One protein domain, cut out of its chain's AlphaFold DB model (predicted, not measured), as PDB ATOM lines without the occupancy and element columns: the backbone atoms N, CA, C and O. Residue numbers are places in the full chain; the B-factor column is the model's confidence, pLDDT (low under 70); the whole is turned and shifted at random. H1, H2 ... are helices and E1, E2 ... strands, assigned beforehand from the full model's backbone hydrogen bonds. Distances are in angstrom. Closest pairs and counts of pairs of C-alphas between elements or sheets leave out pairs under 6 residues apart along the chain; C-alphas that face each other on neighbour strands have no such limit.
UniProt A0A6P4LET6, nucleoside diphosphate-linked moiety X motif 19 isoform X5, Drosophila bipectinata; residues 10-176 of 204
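AT A GLANCE: This is residues 10 to 176 of the 204 residues of the protein "nucleoside diphosphate-linked moiety X motif 19 isoform X5" of Drosophila bipectinata (UniProt A0A6P4LET6). The long helix H3 runs through the middle, with the small two-stranded sheet E4 and E5 and the helical hairpin H4 and H5 gathered about it. H1 lies side by side with H5 near E5, E3 is beside H3, the hairpin E1 and E2 lies far from the middle, and wide loops take up much of the chain. The printed part has 167 residues, with five named helices and five named strands in the order E1 E2 E3 H1 H2 H3 E4 H4 H5 E5. The two sheets, E1 - E2 and E4 - E5, are antiparallel, and the class is mixed, helices and strands, with under half of the residues in named elements. The whole is compact, with a radius of gyration of the C-alphas of 16.8 A and spans of 45 by 39 by 36 A.

HOW THE PARTS SIT: E4, residues 129 to 131, and E5, residues 173 to 175, are antiparallel neighbours at 148 degrees, with N 130 and O 174 2.8 A apart, within hydrogen-bond range. The closest C-alphas of E5 and H5, residues 163 to 171, are those of Val 174 and Cys 168, 5.8 A apart. H5 and H4, residues 150 to 159, touch and form a helical hairpin, a shallow tilt of 30 degrees, opposite ways; their closest C-alphas, Glu 163 and Val 157, are 5.1 A apart. H3, residues 108 to 124, touches H4 with its residues 118 to 123 alone, at a steep tilt of 55 degrees; the closest C-alphas, Glu 122 and Gln 154, are 4.7 A apart. H1, residues 59 to 67, is close but not clearly touching H5, at a shallow tilt of 8 degrees, the same way; Trp 60 and Leu 165 have the closest C-alphas, 7.1 A apart. H2, residues 71 to 77, is close but not clearly touching H3, with the C-alphas of Leu 77 and Glu 109 closest at 6.3 A. E3, residues 47 to 49, pairs with no named strand; its Gly 47 and Glu 119 of H3 have the closest C-alphas, 4.9 A apart. E1, residues 15 to 17, and E2, residues 25 to 27, form an antiparallel hairpin, with N 26 and O 16 2.8 A apart, and both are apart from H3. Every O i to N i+4 pair is within hydrogen-bond range in H1, H4 and H5, against 2 of 3 in H2 and 12 of 13 in H3.

IN THESE COORDINATES: H3 is 23.3 A long, H4 14.2 A, H5 12.2 A, H1 11.9 A and H2 10.4 A. E1 begins at C-alpha 15 (126.143, 130.563, 146.345), and E5 ends at C-alpha 175 (138.881, 140.454, 153.213).

THE WHOLE: The C-alphas of Gly 20 and Lys 101, the two farthest apart, are 50.9 A apart. The printed part has no cut. The links E2 to E3, H2 to H3 and E4 to H4 are long. The pLDDT is under 70 at residues 21, 32 to 41 and 79 to 106.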
ATOM      1  N   ALA A  10     135.377 127.474 161.036       93.06
ATOM      2  CA  ALA A  10     134.416 128.165 160.195       93.06
ATOM      3  C   ALA A  10     134.392 127.521 158.805       93.06
ATOM      4  O   ALA A  10     135.395 126.986 158.337       93.06
ATOM      5  N   SER A  11     133.231 127.553 158.160       94.00
ATOM      6  CA  SER A  11     133.051 127.065 156.794       94.00
ATOM      7  C   SER A  11     132.278 128.094 155.993       94.00
ATOM      8  O   SER A  11     131.365 128.732 156.524       94.00
ATOM      9  N   LEU A  12     132.645 128.248 154.726       95.38
ATOM     10  CA  LEU A  12     132.063 129.233 153.830       95.38
ATOM     11  C   LEU A  12     131.168 128.554 152.798       95.38
ATOM     12  O   LEU A  12     131.615 127.714 152.024       95.38
ATOM     13  N   ILE A  13     129.903 128.962 152.755       95.19
ATOM     14  CA  ILE A  13     128.961 128.524 151.726       95.19
ATOM     15  C   ILE A  13     128.880 129.627 150.679       95.19
ATOM     16  O   ILE A  13     128.305 130.684 150.933       95.19
ATOM     17  N   LEU A  14     129.465 129.379 149.508       94.06
ATOM     18  CA  LEU A  14     129.358 130.276 148.362       94.06
ATOM     19  C   LEU A  14     128.235 129.823 147.441       94.06
ATOM     20  O   LEU A  14     128.166 128.653 147.060       94.06
ATOM     21  N   VAL A  15     127.374 130.778 147.099       92.31
ATOM     22  CA  VAL A  15     126.143 130.563 146.345       92.31
ATOM     23  C   VAL A  15     126.107 131.539 145.175       92.31
ATOM     24  O   VAL A  15     126.344 132.731 145.363       92.31
ATOM     25  N   ALA A  16     125.787 131.050 143.979       90.94
ATOM     26  CA  ALA A  16     125.552 131.874 142.794       90.94
ATOM     27  C   ALA A  16     124.242 131.457 142.104       90.94
ATOM     28  O   ALA A  16     123.918 130.268 142.122       90.94
ATOM     29  N   PRO A  17     123.477 132.380 141.494       89.62
ATOM     30  CA  PRO A  17     122.307 132.017 140.698       89.62
ATOM     31  C   PRO A  17     122.676 131.053 139.564       89.62
ATOM     32  O   PRO A  17     123.747 131.160 138.966       89.62
ATOM     33  N   ASN A  18     121.785 130.117 139.249       87.56
ATOM     34  CA  ASN A  18     121.921 129.282 138.065       87.56
ATOM     35  C   ASN A  18     121.317 130.005 136.852       87.56
ATOM     36  O   ASN A  18     120.098 130.131 136.744       87.56
ATOM     37  N   GLU A  19     122.163 130.454 135.918       77.38
ATOM     38  CA  GLU A  19     121.756 131.242 134.740       77.38
ATOM     39  C   GLU A  19     120.781 130.514 133.785       77.38
ATOM     40  O   GLU A  19     120.241 131.131 132.871       77.38
ATOM     41  N   GLY A  20     120.502 129.220 134.003       70.94
ATOM     42  CA  GLY A  20     119.563 128.434 133.195       70.94
ATOM     43  C   GLY A  20     118.215 128.106 133.848       70.94
ATOM     44  O   GLY A  20     117.345 127.560 133.168       70.94
ATOM     45  N   ARG A  21     118.021 128.371 135.149       69.44
ATOM     46  CA  ARG A  21     116.796 127.988 135.876       69.44
ATOM     47  C   ARG A  21     116.435 129.018 136.939       69.44
ATOM     48  O   ARG A  21     117.168 129.227 137.900       69.44
ATOM     49  N   SER A  22     115.260 129.630 136.780       70.50
ATOM     50  CA  SER A  22     114.678 130.518 137.788       70.50
ATOM     51  C   SER A  22     114.564 129.770 139.125       70.50
ATOM     52  O   SER A  22     113.907 128.736 139.192       70.50
ATOM     53  N   ASN A  23     115.202 130.316 140.166       78.44
ATOM     54  CA  ASN A  23     115.235 129.839 141.561       78.44
ATOM     55  C   ASN A  23     116.217 128.702 141.906       78.44
ATOM     56  O   ASN A  23     116.233 128.276 143.060       78.44
ATOM     57  N   ASP A  24     117.068 128.258 140.977       88.38
ATOM     58  CA  ASP A  24     118.153 127.320 141.297       88.38
ATOM     59  C   ASP A  24     119.463 128.067 141.600       88.38
ATOM     60  O   ASP A  24     119.749 129.127 141.036       88.38
ATOM     61  N   TYR A  25     120.294 127.477 142.464       89.94
ATOM     62  CA  TYR A  25     121.594 128.024 142.850       89.94
ATOM     63  C   TYR A  25     122.720 127.004 142.666       89.94
ATOM     64  O   TYR A  25     122.567 125.820 142.966       89.94
ATOM     65  N   ASN A  26     123.875 127.491 142.226       91.88
ATOM     66  CA  ASN A  26     125.131 126.756 142.206       91.88
ATOM     67  C   ASN A  26     125.867 126.957 143.534       91.88
ATOM     68  O   ASN A  26     125.970 128.082 144.027       91.88
ATOM     69  N   LEU A  27     126.392 125.865 144.092       93.25
ATOM     70  CA  LEU A  27     127.162 125.863 145.333       93.25
ATOM     71  C   LEU A  27     128.613 125.485 145.055       93.25
ATOM     72  O   LEU A  27     128.874 124.497 144.366       93.25
ATOM     73  N   LEU A  28     129.554 126.225 145.642       93.44
ATOM     74  CA  LEU A  28     130.955 125.812 145.631       93.44
ATOM     75  C   LEU A  28     131.192 124.750 146.705       93.44
ATOM     76  O   LEU A  28     131.003 125.007 147.893       93.44
ATOM     77  N   MET A  29     131.636 123.564 146.289       92.56
ATOM     78  CA  MET A  29     131.978 122.474 147.196       92.56
ATOM     79  C   MET A  29     133.243 121.746 146.739       92.56
ATOM     80  O   MET A  29     133.566 121.705 145.554       92.56
ATOM     81  N   LEU A  30     133.926 121.123 147.693       88.94
ATOM     82  CA  LEU A  30     135.162 120.378 147.511       88.94
ATOM     83  C   LEU A  30     134.954 118.906 147.822       88.94
ATOM     84  O   LEU A  30     134.264 118.554 148.777       88.94
ATOM     85  N   LYS A  31     135.621 118.037 147.067       83.75
ATOM     86  CA  LYS A  31     135.727 116.618 147.405       83.75
ATOM     87  C   LYS A  31     137.061 116.379 148.104       83.75
ATOM     88  O   LYS A  31     138.103 116.443 147.457       83.75
ATOM     89  N   ARG A  32     137.045 116.071 149.404       67.19
ATOM     90  CA  ARG A  32     138.287 115.727 150.117       67.19
ATOM     91  C   ARG A  32     138.740 114.320 149.729       67.19
ATOM     92  O   ARG A  32     137.994 113.351 149.897       67.19
ATOM     93  N   SER A  33     139.973 114.212 149.241       59.78
ATOM     94  CA  SER A  33     140.684 112.948 149.008       59.78
ATOM     95  C   SER A  33     141.497 112.490 150.229       59.78
ATOM     96  O   SER A  33     142.094 111.415 150.198       59.78
ATOM     97  N   ASP A  34     141.505 113.273 151.312       54.19
ATOM     98  CA  ASP A  34     142.356 113.034 152.476       54.19
ATOM     99  C   ASP A  34     141.995 111.759 153.248       54.19
ATOM    100  O   ASP A  34     140.900 111.619 153.800       54.19
ATOM    101  N   ASN A  35     142.999 110.897 153.444       50.59
ATOM    102  CA  ASN A  35     142.959 109.734 154.345       50.59
ATOM    103  C   ASN A  35     142.692 110.091 155.826       50.59
ATOM    104  O   ASN A  35     142.559 109.197 156.662       50.59
ATOM    105  N   THR A  36     142.645 111.380 156.182       50.69
ATOM    106  CA  THR A  36     142.407 111.857 157.555       50.69
ATOM    107  C   THR A  36     140.988 112.381 157.794       50.69
ATOM    108  O   THR A  36     140.661 112.741 158.933       50.69
ATOM    109  N   ALA A  37     140.140 112.403 156.760       55.72
ATOM    110  CA  ALA A  37     138.732 112.759 156.882       55.72
ATOM    111  C   ALA A  37     137.986 111.747 157.771       55.72
ATOM    112  O   ALA A  37     138.285 110.553 157.780       55.72
ATOM    113  N   VAL A  38     136.985 112.217 158.525       57.41
ATOM    114  CA  VAL A  38     136.130 111.331 159.343       57.41
ATOM    115  C   VAL A  38     135.394 110.320 158.455       57.41
ATOM    116  O   VAL A  38     135.146 109.194 158.885       57.41
ATOM    117  N   VAL A  39     135.102 110.708 157.209       56.53
ATOM    118  CA  VAL A  39     134.537 109.856 156.163       56.53
ATOM    119  C   VAL A  39     135.207 110.217 154.823       56.53
ATOM    120  O   VAL A  39     135.220 111.396 154.465       56.53
ATOM    121  N   PRO A  40     135.769 109.251 154.076       56.88
ATOM    122  CA  PRO A  40     136.368 109.508 152.763       56.88
ATOM    123  C   PRO A  40     135.306 109.886 151.711       56.88
ATOM    124  O   PRO A  40     134.151 109.477 151.822       56.88
ATOM    125  N   ASN A  41     135.706 110.617 150.661       63.56
ATOM    126  CA  ASN A  41     134.857 111.025 149.524       63.56
ATOM    127  C   ASN A  41     133.650 111.920 149.864       63.56
ATOM    128  O   ASN A  41     132.710 111.992 149.072       63.56
ATOM    129  N   GLN A  42     133.659 112.617 151.001       76.62
ATOM    130  CA  GLN A  42     132.620 113.603 151.286       76.62
ATOM    131  C   GLN A  42     132.822 114.886 150.484       76.62
ATOM    132  O   GLN A  42     133.939 115.395 150.349       76.62
ATOM    133  N   THR A  43     131.702 115.403 149.987       83.88
ATOM    134  CA  THR A  43     131.599 116.732 149.400       83.88
ATOM    135  C   THR A  43     131.311 117.722 150.524       83.88
ATOM    136  O   THR A  43     130.301 117.593 151.218       83.88
ATOM    137  N   VAL A  44     132.213 118.674 150.738       90.12
ATOM    138  CA  VAL A  44     132.175 119.632 151.850       90.12
ATOM    139  C   VAL A  44     132.300 121.058 151.333       90.12
ATOM    140  O   VAL A  44     132.776 121.287 150.224       90.12
ATOM    141  N   PHE A  45     131.876 122.023 152.138       94.06
ATOM    142  CA  PHE A  45     132.172 123.430 151.885       94.06
ATOM    143  C   PHE A  45     133.618 123.751 152.278       94.06
ATOM    144  O   PHE A  45     134.126 123.102 153.200       94.06
ATOM    145  N   PRO A  46     134.264 124.732 151.622       94.25
ATOM    146  CA  PRO A  46     135.582 125.184 152.032       94.25
ATOM    147  C   PRO A  46     135.563 125.676 153.479       94.25
ATOM    148  O   PRO A  46     134.621 126.356 153.908       94.25
ATOM    149  N   GLY A  47     136.583 125.312 154.249       92.94
ATOM    150  CA  GLY A  47     136.637 125.666 155.660       92.94
ATOM    151  C   GLY A  47     137.505 124.757 156.510       92.94
ATOM    152  O   GLY A  47     137.740 123.586 156.201       92.94
ATOM    153  N   GLY A  48     137.864 125.275 157.679       92.12
ATOM    154  CA  GLY A  48     138.799 124.611 158.566       92.12
ATOM    155  C   GLY A  48     138.900 125.250 159.940       92.12
ATOM    156  O   GLY A  48     138.019 125.986 160.406       92.12
ATOM    157  N   LEU A  49     139.944 124.839 160.653       93.69
ATOM    158  CA  LEU A  49     140.157 125.218 162.043       93.69
ATOM    159  C   LEU A  49     140.560 126.686 162.127       93.69
ATOM    160  O   LEU A  49     141.340 127.167 161.319       93.69
ATOM    161  N   LEU A  50     140.044 127.372 163.144       92.56
ATOM    162  CA  LEU A  50     140.517 128.710 163.468       92.56
ATOM    163  C   LEU A  50     141.964 128.630 163.952       92.56
ATOM    164  O   LEU A  50     142.272 127.834 164.845       92.56
ATOM    165  N   ASP A  51     142.812 129.482 163.390       94.25
ATOM    166  CA  ASP A  51     144.188 129.664 163.822       94.25
ATOM    167  C   ASP A  51     144.283 130.933 164.680       94.25
ATOM    168  O   ASP A  51     144.074 132.044 164.198       94.25
ATOM    169  N   SER A  52     144.564 130.786 165.978       90.31
ATOM    170  CA  SER A  52     144.610 131.929 166.902       90.31
ATOM    171  C   SER A  52     145.781 132.883 166.638       90.31
ATOM    172  O   SER A  52     145.679 134.063 166.967       90.31
ATOM    173  N   GLU A  53     146.887 132.416 166.052       91.38
ATOM    174  CA  GLU A  53     148.038 133.277 165.746       91.38
ATOM    175  C   GLU A  53     147.786 134.130 164.495       91.38
ATOM    176  O   GLU A  53     148.304 135.245 164.392       91.38
ATOM    177  N   ALA A  54     146.967 133.637 163.564       93.88
ATOM    178  CA  ALA A  54     146.626 134.325 162.324       93.88
ATOM    179  C   ALA A  54     145.273 135.055 162.369       93.88
ATOM    180  O   ALA A  54     145.215 136.265 162.136       93.88
ATOM    181  N   ASP A  55     144.187 134.339 162.662       93.94
ATOM    182  CA  ASP A  55     142.807 134.824 162.520       93.94
ATOM    183  C   ASP A  55     142.383 135.735 163.689       93.94
ATOM    184  O   ASP A  55     141.499 136.579 163.533       93.94
ATOM    185  N   GLU A  56     143.015 135.594 164.862       90.62
ATOM    186  CA  GLU A  56     142.754 136.415 166.061       90.62
ATOM    187  C   GLU A  56     143.818 137.517 166.269       90.62
ATOM    188  O   GLU A  56     143.786 138.254 167.259       90.62
ATOM    189  N   SER A  57     144.747 137.676 165.318       90.62
ATOM    190  CA  SER A  57     145.852 138.638 165.402       90.62
ATOM    191  C   SER A  57     145.382 140.093 165.370       90.62
ATOM    192  O   SER A  57     144.688 140.517 164.445       90.62
ATOM    193  N   VAL A  58     145.850 140.909 166.323       88.81
ATOM    194  CA  VAL A  58     145.586 142.363 166.366       88.81
ATOM    195  C   VAL A  58     146.096 143.109 165.124       88.81
ATOM    196  O   VAL A  58     145.602 144.194 164.810       88.81
ATOM    197  N   ALA A  59     147.032 142.516 164.376       92.31
ATOM    198  CA  ALA A  59     147.551 143.079 163.133       92.31
ATOM    199  C   ALA A  59     146.453 143.297 162.075       92.31
ATOM    200  O   ALA A  59     146.580 144.193 161.243       92.31
ATOM    201  N   TRP A  60     145.345 142.546 162.134       94.19
ATOM    202  CA  TRP A  60     144.180 142.797 161.284       94.19
ATOM    203  C   TRP A  60     143.501 144.130 161.595       94.19
ATOM    204  O   TRP A  60     143.159 144.851 160.667       94.19
ATOM    205  N   LEU A  61     143.339 144.495 162.873       89.50
ATOM    206  CA  LEU A  61     142.738 145.785 163.241       89.50
ATOM    207  C   LEU A  61     143.624 146.951 162.815       89.50
ATOM    208  O   LEU A  61     143.114 147.935 162.286       89.50
ATOM    209  N   GLN A  62     144.938 146.814 163.011       90.62
ATOM    210  CA  GLN A  62     145.917 147.790 162.530       90.62
ATOM    211  C   GLN A  62     145.815 147.939 161.013       90.62
ATOM    212  O   GLN A  62     145.705 149.049 160.508       90.62
ATOM    213  N   TYR A  63     145.760 146.819 160.288       95.38
ATOM    214  CA  TYR A  63     145.649 146.852 158.840       95.38
ATOM    215  C   TYR A  63     144.318 147.434 158.349       95.38
ATOM    216  O   TYR A  63     144.320 148.202 157.395       95.38
ATOM    217  N   PHE A  64     143.186 147.130 158.991       94.31
ATOM    218  CA  PHE A  64     141.903 147.742 158.634       94.31
ATOM    219  C   PHE A  64     141.927 149.264 158.803       94.31
ATOM    220  O   PHE A  64     141.405 149.970 157.942       94.31
ATOM    221  N   ASP A  65     142.551 149.761 159.872       91.62
ATOM    222  CA  ASP A  65     142.711 151.196 160.113       91.62
ATOM    223  C   ASP A  65     143.640 151.840 159.066       91.62
ATOM    224  O   ASP A  65     143.242 152.788 158.392       91.62
ATOM    225  N   GLU A  66     144.819 151.249 158.828       94.50
ATOM    226  CA  GLU A  66     145.780 151.669 157.790       94.50
ATOM    227  C   GLU A  66     145.162 151.681 156.381       94.50
ATOM    228  O   GLU A  66     145.445 152.567 155.574       94.50
ATOM    229  N   PHE A  67     144.314 150.697 156.075       96.00
ATOM    230  CA  PHE A  67     143.638 150.565 154.787       96.00
ATOM    231  C   PHE A  67     142.484 151.567 154.609       96.00
ATOM    232  O   PHE A  67     142.005 151.772 153.491       96.00
ATOM    233  N   GLY A  68     142.041 152.213 155.693       94.19
ATOM    234  CA  GLY A  68     140.968 153.205 155.685       94.19
ATOM    235  C   GLY A  68     139.565 152.620 155.847       94.19
ATOM    236  O   GLY A  68     138.588 153.250 155.436       94.19
ATOM    237  N   VAL A  69     139.431 151.426 156.434       93.06
ATOM    238  CA  VAL A  69     138.120 150.858 156.775       93.06
ATOM    239  C   VAL A  69     137.467 151.732 157.852       93.06
ATOM    240  O   VAL A  69     138.016 151.874 158.947       93.06
ATOM    241  N   PRO A  70     136.273 152.306 157.612       90.31
ATOM    242  CA  PRO A  70     135.653 153.167 158.605       90.31
ATOM    243  C   PRO A  70     135.306 152.384 159.874       90.31
ATOM    244  O   PRO A  70     134.631 151.356 159.822       90.31
ATOM    245  N   GLN A  71     135.664 152.925 161.040       84.44
ATOM    246  CA  GLN A  71     135.397 152.287 162.336       84.44
ATOM    247  C   GLN A  71     133.909 151.946 162.545       84.44
ATOM    248  O   GLN A  71     133.571 150.937 163.158       84.44
ATOM    249  N   LYS A  72     132.990 152.754 161.992       86.50
ATOM    250  CA  LYS A  72     131.544 152.467 162.004       86.50
ATOM    251  C   LYS A  72     131.176 151.167 161.275       86.50
ATOM    252  O   LYS A  72     130.235 150.504 161.685       86.50
ATOM    253  N   GLU A  73     131.915 150.787 160.237       88.25
ATOM    254  CA  GLU A  73     131.650 149.583 159.446       88.25
ATOM    255  C   GLU A  73     132.201 148.344 160.145       88.25
ATOM    256  O   GLU A  73     131.532 147.315 160.172       88.25
ATOM    257  N   LEU A  74     133.355 148.451 160.815       86.62
ATOM    258  CA  LEU A  74     133.838 147.396 161.714       86.62
ATOM    259  C   LEU A  74     132.854 147.155 162.867       86.62
ATOM    260  O   LEU A  74     132.553 146.010 163.188       86.62
ATOM    261  N   ARG A  75     132.272 148.223 163.437       81.81
ATOM    262  CA  ARG A  75     131.218 148.110 164.465       81.81
ATOM    263  C   ARG A  75     129.999 147.327 163.980       81.81
ATOM    264  O   ARG A  75     129.435 146.575 164.762       81.81
ATOM    265  N   ARG A  76     129.596 147.486 162.715       83.88
ATOM    266  CA  ARG A  76     128.429 146.785 162.143       83.88
ATOM    267  C   ARG A  76     128.624 145.274 162.039       83.88
ATOM    268  O   ARG A  76     127.631 144.554 162.038       83.88
ATOM    269  N   LEU A  77     129.868 144.794 161.962       82.25
ATOM    270  CA  LEU A  77     130.170 143.357 161.980       82.25
ATOM    271  C   LEU A  77     129.880 142.736 163.349       82.25
ATOM    272  O   LEU A  77     129.533 141.562 163.435       82.25
ATOM    273  N   VAL A  78     130.003 143.526 164.415       76.38
ATOM    274  CA  VAL A  78     129.792 143.092 165.793       76.38
ATOM    275  C   VAL A  78     128.302 143.182 166.103       76.38
ATOM    276  O   VAL A  78     127.791 144.207 166.552       76.38
ATOM    277  N   LEU A  79     127.582 142.100 165.818       63.72
ATOM    278  CA  LEU A  79     126.153 142.003 166.098       63.72
ATOM    279  C   LEU A  79     125.911 141.955 167.613       63.72
ATOM    280  O   LEU A  79     126.187 140.951 168.267       63.72
ATOM    281  N   ILE A  80     125.335 143.022 168.168       56.62
ATOM    282  CA  ILE A  80     124.826 143.039 169.543       56.62
ATOM    283  C   ILE A  80     123.388 142.505 169.507       56.62
ATOM    284  O   ILE A  80     122.433 143.273 169.446       56.62
ATOM    285  N   SER A  81     123.225 141.180 169.481       54.62
ATOM    286  CA  SER A  81     121.920 140.530 169.664       54.62
ATOM    287  C   SER A  81     121.970 139.560 170.838       54.62
ATOM    288  O   SER A  81     122.915 138.781 170.966       54.62
ATOM    289  N   ASN A  82     120.940 139.611 171.686       53.34
ATOM    290  CA  ASN A  82     120.839 138.808 172.904       53.34
ATOM    291  C   ASN A  82     120.410 137.350 172.637       53.34
ATOM    292  O   ASN A  82     120.653 136.497 173.485       53.34
ATOM    293  N   ASP A  83     119.848 137.040 171.462       60.16
ATOM    294  CA  ASP A  83     119.266 135.719 171.145       60.16
ATOM    295  C   ASP A  83     120.222 134.790 170.375       60.16
ATOM    296  O   ASP A  83     119.812 133.875 169.657       60.16
ATOM    297  N   ARG A  84     121.532 135.030 170.478       63.28
ATOM    298  CA  ARG A  84     122.528 134.340 169.654       63.28
ATOM    299  C   ARG A  84     123.018 133.033 170.297       63.28
ATOM    300  O   ARG A  84     123.263 133.000 171.505       63.28
ATOM    301  N   PRO A  85     123.244 131.955 169.516       64.56
ATOM    302  CA  PRO A  85     123.822 130.719 170.040       64.56
ATOM    303  C   PRO A  85     125.159 130.965 170.749       64.56
ATOM    304  O   PRO A  85     126.018 131.664 170.223       64.56
ATOM    305  N   ALA A  86     125.384 130.326 171.902       64.81
ATOM    306  CA  ALA A  86     126.559 130.565 172.752       64.81
ATOM    307  C   ALA A  86     127.924 130.356 172.058       64.81
ATOM    308  O   ALA A  86     128.916 130.955 172.453       64.81
ATOM    309  N   ILE A  87     127.986 129.523 171.015       60.16
ATOM    310  CA  ILE A  87     129.192 129.323 170.187       60.16
ATOM    311  C   ILE A  87     129.562 130.561 169.356       60.16
ATOM    312  O   ILE A  87     130.725 130.755 169.018       60.16
ATOM    313  N   LEU A  88     128.572 131.392 169.054       60.94
ATOM    314  CA  LEU A  88     128.712 132.649 168.340       60.94
ATOM    315  C   LEU A  88     128.677 133.856 169.295       60.94
ATOM    316  O   LEU A  88     128.841 134.985 168.853       60.94
ATOM    317  N   ALA A  89     128.458 133.643 170.598       59.28
ATOM    318  CA  ALA A  89     128.446 134.728 171.567       59.28
ATOM    319  C   ALA A  89     129.843 135.380 171.680       59.28
ATOM    320  O   ALA A  89     130.861 134.679 171.583       59.28
ATOM    321  N   PRO A  90     129.916 136.701 171.924       56.59
ATOM    322  CA  PRO A  90     131.182 137.384 172.158       56.59
ATOM    323  C   PRO A  90     131.961 136.723 173.300       56.59
ATOM    324  O   PRO A  90     131.391 136.389 174.343       56.59
ATOM    325  N   GLN A  91     133.280 136.564 173.151       53.22
ATOM    326  CA  GLN A  91     134.109 136.148 174.280       53.22
ATOM    327  C   GLN A  91     134.354 137.347 175.202       53.22
ATOM    328  O   GLN A  91     135.176 138.217 174.930       53.22
ATOM    329  N   GLY A  92     133.598 137.392 176.301       49.88
ATOM    330  CA  GLY A  92     133.729 138.380 177.367       49.88
ATOM    331  C   GLY A  92     132.446 139.167 177.639       49.88
ATOM    332  O   GLY A  92     131.523 139.220 176.838       49.88
ATOM    333  N   ASN A  93     132.399 139.812 178.801       40.69
ATOM    334  CA  ASN A  93     131.391 140.787 179.218       40.69
ATOM    335  C   ASN A  93     131.347 142.020 178.289       40.69
ATOM    336  O   ASN A  93     131.944 143.035 178.624       40.69
ATOM    337  N   GLY A  94     130.728 141.877 177.108       45.94
ATOM    338  CA  GLY A  94     129.920 142.850 176.344       45.94
ATOM    339  C   GLY A  94     130.386 144.296 176.142       45.94
ATOM    340  O   GLY A  94     129.628 145.095 175.604       45.94
ATOM    341  N   CYS A  95     131.583 144.681 176.575       42.22
ATOM    342  CA  CYS A  95     132.016 146.063 176.549       42.22
ATOM    343  C   CYS A  95     132.887 146.311 175.321       42.22
ATOM    344  O   CYS A  95     134.008 145.807 175.202       42.22
ATOM    345  N   TYR A  96     132.322 147.130 174.442       46.69
ATOM    346  CA  TYR A  96     132.914 147.813 173.299       46.69
ATOM    347  C   TYR A  96     134.382 148.256 173.500       46.69
ATOM    348  O   TYR A  96     135.193 148.185 172.580       46.69
ATOM    349  N   ASP A  97     134.752 148.613 174.731       47.72
ATOM    350  CA  ASP A  97     136.087 149.077 175.123       47.72
ATOM    351  C   ASP A  97     137.219 148.052 174.928       47.72
ATOM    352  O   ASP A  97     138.389 148.433 174.863       47.72
ATOM    353  N   ARG A  98     136.913 146.753 174.806       50.28
ATOM    354  CA  ARG A  98     137.939 145.715 174.589       50.28
ATOM    355  C   ARG A  98     138.303 145.460 173.135       50.28
ATOM    356  O   ARG A  98     139.282 144.758 172.900       50.28
ATOM    357  N   PHE A  99     137.580 146.038 172.177       51.19
ATOM    358  CA  PHE A  99     137.930 145.892 170.763       51.19
ATOM    359  C   PHE A  99     139.300 146.502 170.431       51.19
ATOM    360  O   PHE A  99     139.980 146.012 169.541       51.19
ATOM    361  N   PHE A 100     139.719 147.530 171.177       52.50
ATOM    362  CA  PHE A 100     140.930 148.311 170.893       52.50
ATOM    363  C   PHE A 100     141.974 148.294 172.022       52.50
ATOM    364  O   PHE A 100     142.977 148.992 171.921       52.50
ATOM    365  N   LYS A 101     141.762 147.533 173.107       49.69
ATOM    366  CA  LYS A 101     142.633 147.569 174.304       49.69
ATOM    367  C   LYS A 101     143.528 146.340 174.514       49.69
ATOM    368  O   LYS A 101     144.306 146.343 175.460       49.69
ATOM    369  N   ASN A 102     143.466 145.318 173.656       52.47
ATOM    370  CA  ASN A 102     144.177 144.052 173.873       52.47
ATOM    371  C   ASN A 102     145.005 143.610 172.655       52.47
ATOM    372  O   ASN A 102     144.710 143.969 171.520       52.47
ATOM    373  N   SER A 103     146.004 142.761 172.901       57.09
ATOM    374  CA  SER A 103     146.890 142.137 171.903       57.09
ATOM    375  C   SER A 103     146.215 141.100 170.985       57.09
ATOM    376  O   SER A 103     146.894 140.506 170.150       57.09
ATOM    377  N   ILE A 104     144.904 140.863 171.132       58.03
ATOM    378  CA  ILE A 104     144.121 139.835 170.425       58.03
ATOM    379  C   ILE A 104     142.740 140.409 170.064       58.03
ATOM    380  O   ILE A 104     142.149 141.144 170.863       58.03
ATOM    381  N   ILE A 105     142.212 140.048 168.890       60.22
ATOM    382  CA  ILE A 105     140.839 140.345 168.456       60.22
ATOM    383  C   ILE A 105     139.870 139.354 169.111       60.22
ATOM    384  O   ILE A 105     139.911 138.159 168.838       60.22
ATOM    385  N   TRP A 106     138.946 139.844 169.940       64.56
ATOM    386  CA  TRP A 106     138.022 138.986 170.709       64.56
ATOM    387  C   TRP A 106     136.641 138.783 170.067       64.56
ATOM    388  O   TRP A 106     135.812 138.026 170.579       64.56
ATOM    389  N   SER A 107     136.372 139.456 168.950       78.62
ATOM    390  CA  SER A 107     135.088 139.372 168.254       78.62
ATOM    391  C   SER A 107     135.035 138.152 167.351       78.62
ATOM    392  O   SER A 107     135.624 138.141 166.270       78.62
ATOM    393  N   ARG A 108     134.293 137.129 167.790       81.00
ATOM    394  CA  ARG A 108     134.052 135.895 167.023       81.00
ATOM    395  C   ARG A 108     133.403 136.184 165.671       81.00
ATOM    396  O   ARG A 108     133.647 135.458 164.717       81.00
ATOM    397  N   GLU A 109     132.637 137.263 165.581       81.44
ATOM    398  CA  GLU A 109     132.032 137.780 164.353       81.44
ATOM    399  C   GLU A 109     133.084 138.104 163.295       81.44
ATOM    400  O   GLU A 109     132.871 137.829 162.119       81.44
ATOM    401  N   ILE A 110     134.221 138.669 163.701       88.12
ATOM    402  CA  ILE A 110     135.313 139.019 162.791       88.12
ATOM    403  C   ILE A 110     136.228 137.818 162.587       88.12
ATOM    404  O   ILE A 110     136.518 137.458 161.449       88.12
ATOM    405  N   THR A 111     136.650 137.160 163.668       90.75
ATOM    406  CA  THR A 111     137.673 136.108 163.592       90.75
ATOM    407  C   THR A 111     137.174 134.863 162.863       90.75
ATOM    408  O   THR A 111     137.919 134.267 162.092       90.75
ATOM    409  N   LEU A 112     135.892 134.496 163.000       91.31
ATOM    410  CA  LEU A 112     135.316 133.383 162.235       91.31
ATOM    411  C   LEU A 112     135.108 133.724 160.759       91.31
ATOM    412  O   LEU A 112     135.253 132.842 159.917       91.31
ATOM    413  N   ARG A 113     134.798 134.984 160.428       93.94
ATOM    414  CA  ARG A 113     134.715 135.433 159.029       93.94
ATOM    415  C   ARG A 113     136.097 135.443 158.379       93.94
ATOM    416  O   ARG A 113     136.229 134.946 157.267       93.94
ATOM    417  N   LEU A 114     137.117 135.934 159.087       95.81
ATOM    418  CA  LEU A 114     138.512 135.871 158.643       95.81
ATOM    419  C   LEU A 114     138.952 134.429 158.399       95.81
ATOM    420  O   LEU A 114     139.416 134.132 157.303       95.81
ATOM    421  N   ASN A 115     138.709 133.535 159.360       96.44
ATOM    422  CA  ASN A 115     138.992 132.108 159.217       96.44
ATOM    423  C   ASN A 115     138.305 131.515 157.971       96.44
ATOM    424  O   ASN A 115     138.962 130.928 157.119       96.44
ATOM    425  N   ALA A 116     136.992 131.727 157.815       96.62
ATOM    426  CA  ALA A 116     136.242 131.200 156.673       96.62
ATOM    427  C   ALA A 116     136.802 131.683 155.323       96.62
ATOM    428  O   ALA A 116     136.884 130.906 154.372       96.62
ATOM    429  N   LEU A 117     137.196 132.958 155.236       97.81
ATOM    430  CA  LEU A 117     137.782 133.540 154.030       97.81
ATOM    431  C   LEU A 117     139.206 133.041 153.771       97.81
ATOM    432  O   LEU A 117     139.533 132.751 152.620       97.81
ATOM    433  N   ARG A 118     140.028 132.902 154.818       98.19
ATOM    434  CA  ARG A 118     141.377 132.335 154.725       98.19
ATOM    435  C   ARG A 118     141.326 130.908 154.197       98.19
ATOM    436  O   ARG A 118     141.992 130.613 153.213       98.19
ATOM    437  N   GLU A 119     140.526 130.049 154.823       97.38
ATOM    438  CA  GLU A 119     140.377 128.639 154.438       97.38
ATOM    439  C   GLU A 119     139.815 128.500 153.020       97.38
ATOM    440  O   GLU A 119     140.294 127.689 152.234       97.38
ATOM    441  N   CYS A 120     138.843 129.340 152.641       97.12
ATOM    442  CA  CYS A 120     138.361 129.391 151.262       97.12
ATOM    443  C   CYS A 120     139.486 129.746 150.285       97.12
ATOM    444  O   CYS A 120     139.685 129.054 149.288       97.12
ATOM    445  N   PHE A 121     140.270 130.785 150.564       97.69
ATOM    446  CA  PHE A 121     141.401 131.115 149.709       97.69
ATOM    447  C   PHE A 121     142.423 129.970 149.640       97.69
ATOM    448  O   PHE A 121     142.861 129.596 148.556       97.69
ATOM    449  N   GLU A 122     142.773 129.387 150.778       95.75
ATOM    450  CA  GLU A 122     143.732 128.295 150.888       95.75
ATOM    451  C   GLU A 122     143.314 127.069 150.063       95.75
ATOM    452  O   GLU A 122     144.081 126.600 149.220       95.75
ATOM    453  N   GLU A 123     142.079 126.593 150.243       93.88
ATOM    454  CA  GLU A 123     141.597 125.354 149.630       93.88
ATOM    455  C   GLU A 123     141.187 125.530 148.154       93.88
ATOM    456  O   GLU A 123     141.395 124.615 147.354       93.88
ATOM    457  N   VAL A 124     140.615 126.684 147.767       94.56
ATOM    458  CA  VAL A 124     140.050 126.889 146.409       94.56
ATOM    459  C   VAL A 124     140.623 128.063 145.626       94.56
ATOM    460  O   VAL A 124     140.316 128.207 144.444       94.56
ATOM    461  N   GLY A 125     141.432 128.919 146.243       95.75
ATOM    462  CA  GLY A 125     142.037 130.074 145.576       95.75
ATOM    463  C   GLY A 125     141.070 131.234 145.338       95.75
ATOM    464  O   GLY A 125     141.409 132.189 144.641       95.75
ATOM    465  N   VAL A 126     139.867 131.177 145.914       96.19
ATOM    466  CA  VAL A 126     138.869 132.248 145.820       96.19
ATOM    467  C   VAL A 126     139.133 133.268 146.921       96.19
ATOM    468  O   VAL A 126     138.945 132.976 148.103       96.19
ATOM    469  N   LEU A 127     139.548 134.472 146.527       97.19
ATOM    470  CA  LEU A 127     139.791 135.594 147.431       97.19
ATOM    471  C   LEU A 127     138.625 136.587 147.387       97.19
ATOM    472  O   LEU A 127     138.535 137.413 146.475       97.19
ATOM    473  N   LEU A 128     137.754 136.545 148.395       96.88
ATOM    474  CA  LEU A 128     136.752 137.596 148.585       96.88
ATOM    475  C   LEU A 128     137.400 138.776 149.296       96.88
ATOM    476  O   LEU A 128     137.782 138.681 150.465       96.88
ATOM    477  N   GLY A 129     137.545 139.882 148.581       96.19
ATOM    478  CA  GLY A 129     138.271 141.039 149.066       96.19
ATOM    479  C   GLY A 129     137.796 142.328 148.420       96.19
ATOM    480  O   GLY A 129     137.450 142.360 147.239       96.19
ATOM    481  N   ARG A 130     137.795 143.394 149.217       95.31
ATOM    482  CA  ARG A 130     137.433 144.755 148.827       95.31
ATOM    483  C   ARG A 130     138.687 145.582 148.617       95.31
ATOM    484  O   ARG A 130     139.555 145.644 149.488       95.31
ATOM    485  N   SER A 131     138.761 146.258 147.476       94.69
ATOM    486  CA  SER A 131     139.744 147.314 147.261       94.69
ATOM    487  C   SER A 131     139.323 148.592 147.991       94.69
ATOM    488  O   SER A 131     138.178 148.741 148.419       94.69
ATOM    489  N   ILE A 132     140.219 149.578 148.060       92.44
ATOM    490  CA  ILE A 132     139.900 150.888 148.648       92.44
ATOM    491  C   ILE A 132     138.719 151.590 147.951       92.44
ATOM    492  O   ILE A 132     138.010 152.385 148.564       92.44
ATOM    493  N   LYS A 133     138.477 151.289 146.665       90.31
ATOM    494  CA  LYS A 133     137.342 151.838 145.910       90.31
ATOM    495  C   LYS A 133     136.016 151.236 146.380       90.31
ATOM    496  O   LYS A 133     135.019 151.955 146.432       90.31
ATOM    497  N   ASP A 134     136.042 149.968 146.778       89.56
ATOM    498  CA  ASP A 134     134.874 149.193 147.204       89.56
ATOM    499  C   ASP A 134     134.494 149.470 148.667       89.56
ATOM    500  O   ASP A 134     133.416 149.089 149.106       89.56
ATOM    501  N   LEU A 135     135.330 150.186 149.433       88.44
ATOM    502  CA  LEU A 135     134.999 150.627 150.798       88.44
ATOM    503  C   LEU A 135     133.928 151.727 150.850       88.44
ATOM    504  O   LEU A 135     133.499 152.128 151.931       88.44
ATOM    505  N   LYS A 136     133.513 152.257 149.694       85.44
ATOM    506  CA  LYS A 136     132.415 153.228 149.608       85.44
ATOM    507  C   LYS A 136     131.045 152.562 149.705       85.44
ATOM    508  O   LYS A 136     130.098 153.216 150.135       85.44
ATOM    509  N   ASP A 137     130.955 151.293 149.312       85.44
ATOM    510  CA  ASP A 137     129.719 150.522 149.297       85.44
ATOM    511  C   ASP A 137     129.984 149.086 149.764       85.44
ATOM    512  O   ASP A 137     130.621 148.295 149.073       85.44
ATOM    513  N   PHE A 138     129.455 148.742 150.938       85.56
ATOM    514  CA  PHE A 138     129.530 147.400 151.524       85.56
ATOM    515  C   PHE A 138     128.372 146.493 151.066       85.56
ATOM    516  O   PHE A 138     127.945 145.623 151.820       85.56
ATOM    517  N   GLY A 139     127.831 146.740 149.867       83.38
ATOM    518  CA  GLY A 139     126.738 145.995 149.248       83.38
ATOM    519  C   GLY A 139     127.148 144.598 148.753       83.38
ATOM    520  O   GLY A 139     127.426 143.723 149.572       83.38
ATOM    521  N   PRO A 140     127.146 144.324 147.434       85.50
ATOM    522  CA  PRO A 140     127.412 142.982 146.918       85.50
ATOM    523  C   PRO A 140     128.820 142.491 147.277       85.50
ATOM    524  O   PRO A 140     129.731 143.288 147.525       85.50
ATOM    525  N   VAL A 141     128.987 141.166 147.290       89.25
ATOM    526  CA  VAL A 141     130.278 140.516 147.542       89.25
ATOM    527  C   VAL A 141     131.328 140.983 146.533       89.25
ATOM    528  O   VAL A 141     131.089 140.977 145.324       89.25
ATOM    529  N   ALA A 142     132.498 141.375 147.030       91.88
ATOM    530  CA  ALA A 142     133.645 141.725 146.206       91.88
ATOM    531  C   ALA A 142     134.604 140.531 146.103       91.88
ATOM    532  O   ALA A 142     134.980 139.924 147.107       91.88
ATOM    533  N   CYS A 143     135.008 140.188 144.879       93.38
ATOM    534  CA  CYS A 143     135.934 139.091 144.607       93.38
ATOM    535  C   CYS A 143     137.129 139.601 143.803       93.38
ATOM    536  O   CYS A 143     136.963 140.199 142.734       93.38
ATOM    537  N   VAL A 144     138.333 139.347 144.314       93.88
ATOM    538  CA  VAL A 144     139.580 139.780 143.686       93.88
ATOM    539  C   VAL A 144     139.860 138.902 142.474       93.88
ATOM    540  O   VAL A 144     140.064 137.696 142.592       93.88
ATOM    541  N   GLN A 145     139.888 139.522 141.299       91.50
ATOM    542  CA  GLN A 145     140.192 138.837 140.047       91.50
ATOM    543  C   GLN A 145     141.705 138.783 139.815       91.50
ATOM    544  O   GLN A 145     142.416 139.736 140.127       91.50
ATOM    545  N   ASN A 146     142.182 137.697 139.198       89.12
ATOM    546  CA  ASN A 146     143.570 137.539 138.739       89.12
ATOM    547  C   ASN A 146     144.633 137.710 139.838       89.12
ATOM    548  O   ASN A 146     145.575 138.489 139.686       89.12
ATOM    549  N   VAL A 147     144.508 136.966 140.941       93.62
ATOM    550  CA  VAL A 147     145.552 136.918 141.976       93.62
ATOM    551  C   VAL A 147     146.877 136.427 141.356       93.62
ATOM    552  O   VAL A 147     146.931 135.302 140.848       93.62
ATOM    553  N   PRO A 148     147.955 137.235 141.371       94.31
ATOM    554  CA  PRO A 148     149.238 136.857 140.785       94.31
ATOM    555  C   PRO A 148     149.866 135.706 141.570       94.31
ATOM    556  O   PRO A 148     149.839 135.717 142.795       94.31
ATOM    557  N   ASN A 149     150.470 134.733 140.881       94.44
ATOM    558  CA  ASN A 149     151.087 133.553 141.506       94.44
ATOM    559  C   ASN A 149     150.138 132.810 142.471       94.44
ATOM    560  O   ASN A 149     150.564 132.365 143.537       94.44
ATOM    561  N   LEU A 150     148.856 132.684 142.101       96.31
ATOM    562  CA  LEU A 150     147.791 132.133 142.946       96.31
ATOM    563  C   LEU A 150     148.195 130.842 143.674       96.31
ATOM    564  O   LEU A 150     148.082 130.783 144.895       96.31
ATOM    565  N   GLN A 151     148.732 129.843 142.966       96.50
ATOM    566  CA  GLN A 151     149.096 128.563 143.587       96.50
ATOM    567  C   GLN A 151     150.200 128.715 144.644       96.50
ATOM    568  O   GLN A 151     150.169 128.041 145.673       96.50
ATOM    569  N   ASN A 152     151.163 129.618 144.422       97.62
ATOM    570  CA  ASN A 152     152.207 129.899 145.405       97.62
ATOM    571  C   ASN A 152     151.613 130.545 146.661       97.62
ATOM    572  O   ASN A 152     151.970 130.159 147.771       97.62
ATOM    573  N   TRP A 153     150.678 131.480 146.495       98.12
ATOM    574  CA  TRP A 153     149.987 132.087 147.626       98.12
ATOM    575  C   TRP A 153     149.124 131.107 148.399       98.12
ATOM    576  O   TRP A 153     149.198 131.100 149.624       98.12
ATOM    577  N   GLN A 154     148.363 130.253 147.713       97.56
ATOM    578  CA  GLN A 154     147.600 129.190 148.367       97.56
ATOM    579  C   GLN A 154     148.521 128.311 149.215       97.56
ATOM    580  O   GLN A 154     148.251 128.095 150.390       97.56
ATOM    581  N   GLN A 155     149.662 127.886 148.661       97.62
ATOM    582  CA  GLN A 155     150.634 127.077 149.394       97.62
ATOM    583  C   GLN A 155     151.264 127.830 150.578       97.62
ATOM    584  O   GLN A 155     151.476 127.243 151.638       97.62
ATOM    585  N   ARG A 156     151.560 129.128 150.429       98.00
ATOM    586  CA  ARG A 156     152.081 129.968 151.522       98.00
ATOM    587  C   ARG A 156     151.077 130.086 152.666       98.00
ATOM    588  O   ARG A 156     151.468 129.878 153.809       98.00
ATOM    589  N   VAL A 157     149.814 130.378 152.355       97.81
ATOM    590  CA  VAL A 157     148.735 130.490 153.349       97.81
ATOM    591  C   VAL A 157     148.465 129.140 154.011       97.81
ATOM    592  O   VAL A 157     148.387 129.091 155.233       97.81
ATOM    593  N   HIS A 158     148.458 128.049 153.237       95.50
ATOM    594  CA  HIS A 158     148.327 126.684 153.753       95.50
ATOM    595  C   HIS A 158     149.419 126.322 154.760       95.50
ATOM    596  O   HIS A 158     149.152 125.784 155.830       95.50
ATOM    597  N   ASN A 159     150.671 126.639 154.431       96.81
ATOM    598  CA  ASN A 159     151.797 126.348 155.314       96.81
ATOM    599  C   ASN A 159     151.845 127.283 156.529       96.81
ATOM    600  O   ASN A 159     152.357 126.901 157.581       96.81
ATOM    601  N   LYS A 160     151.380 128.526 156.371       97.69
ATOM    602  CA  LYS A 160     151.447 129.570 157.389       97.69
ATOM    603  C   LYS A 160     150.218 130.485 157.275       97.69
ATOM    604  O   LYS A 160     150.266 131.472 156.535       97.69
ATOM    605  N   PRO A 161     149.154 130.224 158.060       97.56
ATOM    606  CA  PRO A 161     147.898 130.978 158.019       97.56
ATOM    607  C   PRO A 161     148.054 132.504 158.097       97.56
ATOM    608  O   PRO A 161     147.322 133.244 157.438       97.56
ATOM    609  N   SER A 162     149.059 133.002 158.830       97.19
ATOM    610  CA  SER A 162     149.319 134.444 158.960       97.19
ATOM    611  C   SER A 162     149.716 135.124 157.641       97.19
ATOM    612  O   SER A 162     149.594 136.341 157.523       97.19
ATOM    613  N   GLU A 163     150.195 134.373 156.641       98.31
ATOM    614  CA  GLU A 163     150.516 134.906 155.307       98.31
ATOM    615  C   GLU A 163     149.271 135.415 154.572       98.31
ATOM    616  O   GLU A 163     149.404 136.173 153.613       98.31
ATOM    617  N   PHE A 164     148.063 135.073 155.032       98.50
ATOM    618  CA  PHE A 164     146.825 135.615 154.478       98.50
ATOM    619  C   PHE A 164     146.714 137.136 154.667       98.50
ATOM    620  O   PHE A 164     146.283 137.851 153.761       98.50
ATOM    621  N   LEU A 165     147.180 137.660 155.807       98.31
ATOM    622  CA  LEU A 165     147.283 139.105 156.021       98.31
ATOM    623  C   LEU A 165     148.325 139.728 155.082       98.31
ATOM    624  O   LEU A 165     148.081 140.787 154.501       98.31
ATOM    625  N   THR A 166     149.470 139.064 154.902       98.31
ATOM    626  CA  THR A 166     150.522 139.500 153.969       98.31
ATOM    627  C   THR A 166     149.990 139.574 152.537       98.31
ATOM    628  O   THR A 166     150.190 140.585 151.869       98.31
ATOM    629  N   LEU A 167     149.240 138.562 152.093       98.25
ATOM    630  CA  LEU A 167     148.565 138.540 150.796       98.25
ATOM    631  C   LEU A 167     147.642 139.753 150.621       98.25
ATOM    632  O   LEU A 167     147.727 140.456 149.615       98.25
ATOM    633  N   CYS A 168     146.783 140.021 151.607       98.19
ATOM    634  CA  CYS A 168     145.860 141.156 151.573       98.19
ATOM    635  C   CYS A 168     146.610 142.494 151.447       98.19
ATOM    636  O   CYS A 168     146.270 143.325 150.601       98.19
ATOM    637  N   ARG A 169     147.704 142.654 152.207       97.88
ATOM    638  CA  ARG A 169     148.604 143.816 152.128       97.88
ATOM    639  C   ARG A 169     149.231 143.977 150.746       97.88
ATOM    640  O   ARG A 169     149.186 145.078 150.197       97.88
ATOM    641  N   GLU A 170     149.780 142.906 150.179       97.38
ATOM    642  CA  GLU A 170     150.428 142.937 148.863       97.38
ATOM    643  C   GLU A 170     149.441 143.282 147.741       97.38
ATOM    644  O   GLU A 170     149.746 144.104 146.875       97.38
ATOM    645  N   LEU A 171     148.229 142.724 147.793       97.06
ATOM    646  CA  LEU A 171     147.181 142.999 146.809       97.06
ATOM    647  C   LEU A 171     146.428 144.309 147.061       97.06
ATOM    648  O   LEU A 171     145.634 144.722 146.217       97.06
ATOM    649  N   LYS A 172     146.691 144.982 148.189       96.94
ATOM    650  CA  LYS A 172     145.994 146.201 148.624       96.94
ATOM    651  C   LYS A 172     144.478 145.996 148.649       96.94
ATOM    652  O   LYS A 172     143.717 146.784 148.081       96.94
ATOM    653  N   VAL A 173     144.060 144.939 149.333       97.25
ATOM    654  CA  VAL A 173     142.656 144.595 149.573       97.25
ATOM    655  C   VAL A 173     142.457 144.214 151.030       97.25
ATOM    656  O   VAL A 173     143.378 143.736 151.685       97.25
ATOM    657  N   VAL A 174     141.235 144.352 151.527       97.06
ATOM    658  CA  VAL A 174     140.817 143.750 152.799       97.06
ATOM    659  C   VAL A 174     139.866 142.591 152.527       97.06
ATOM    660  O   VAL A 174     139.081 142.695 151.584       97.06
ATOM    661  N   PRO A 175     139.881 141.507 153.322       97.00
ATOM    662  CA  PRO A 175     138.881 140.454 153.213       97.00
ATOM    663  C   PRO A 175     137.474 141.049 153.304       97.00
ATOM    664  O   PRO A 175     137.208 141.901 154.157       97.00
ATOM    665  N   ASP A 176     136.570 140.632 152.420       96.06
ATOM    666  CA  ASP A 176     135.206 141.159 152.409       96.06
ATOM    667  C   ASP A 176     134.390 140.552 153.550       96.06
ATOM    668  O   ASP A 176     133.647 139.604 153.347       96.06
TER     669      ASP A 176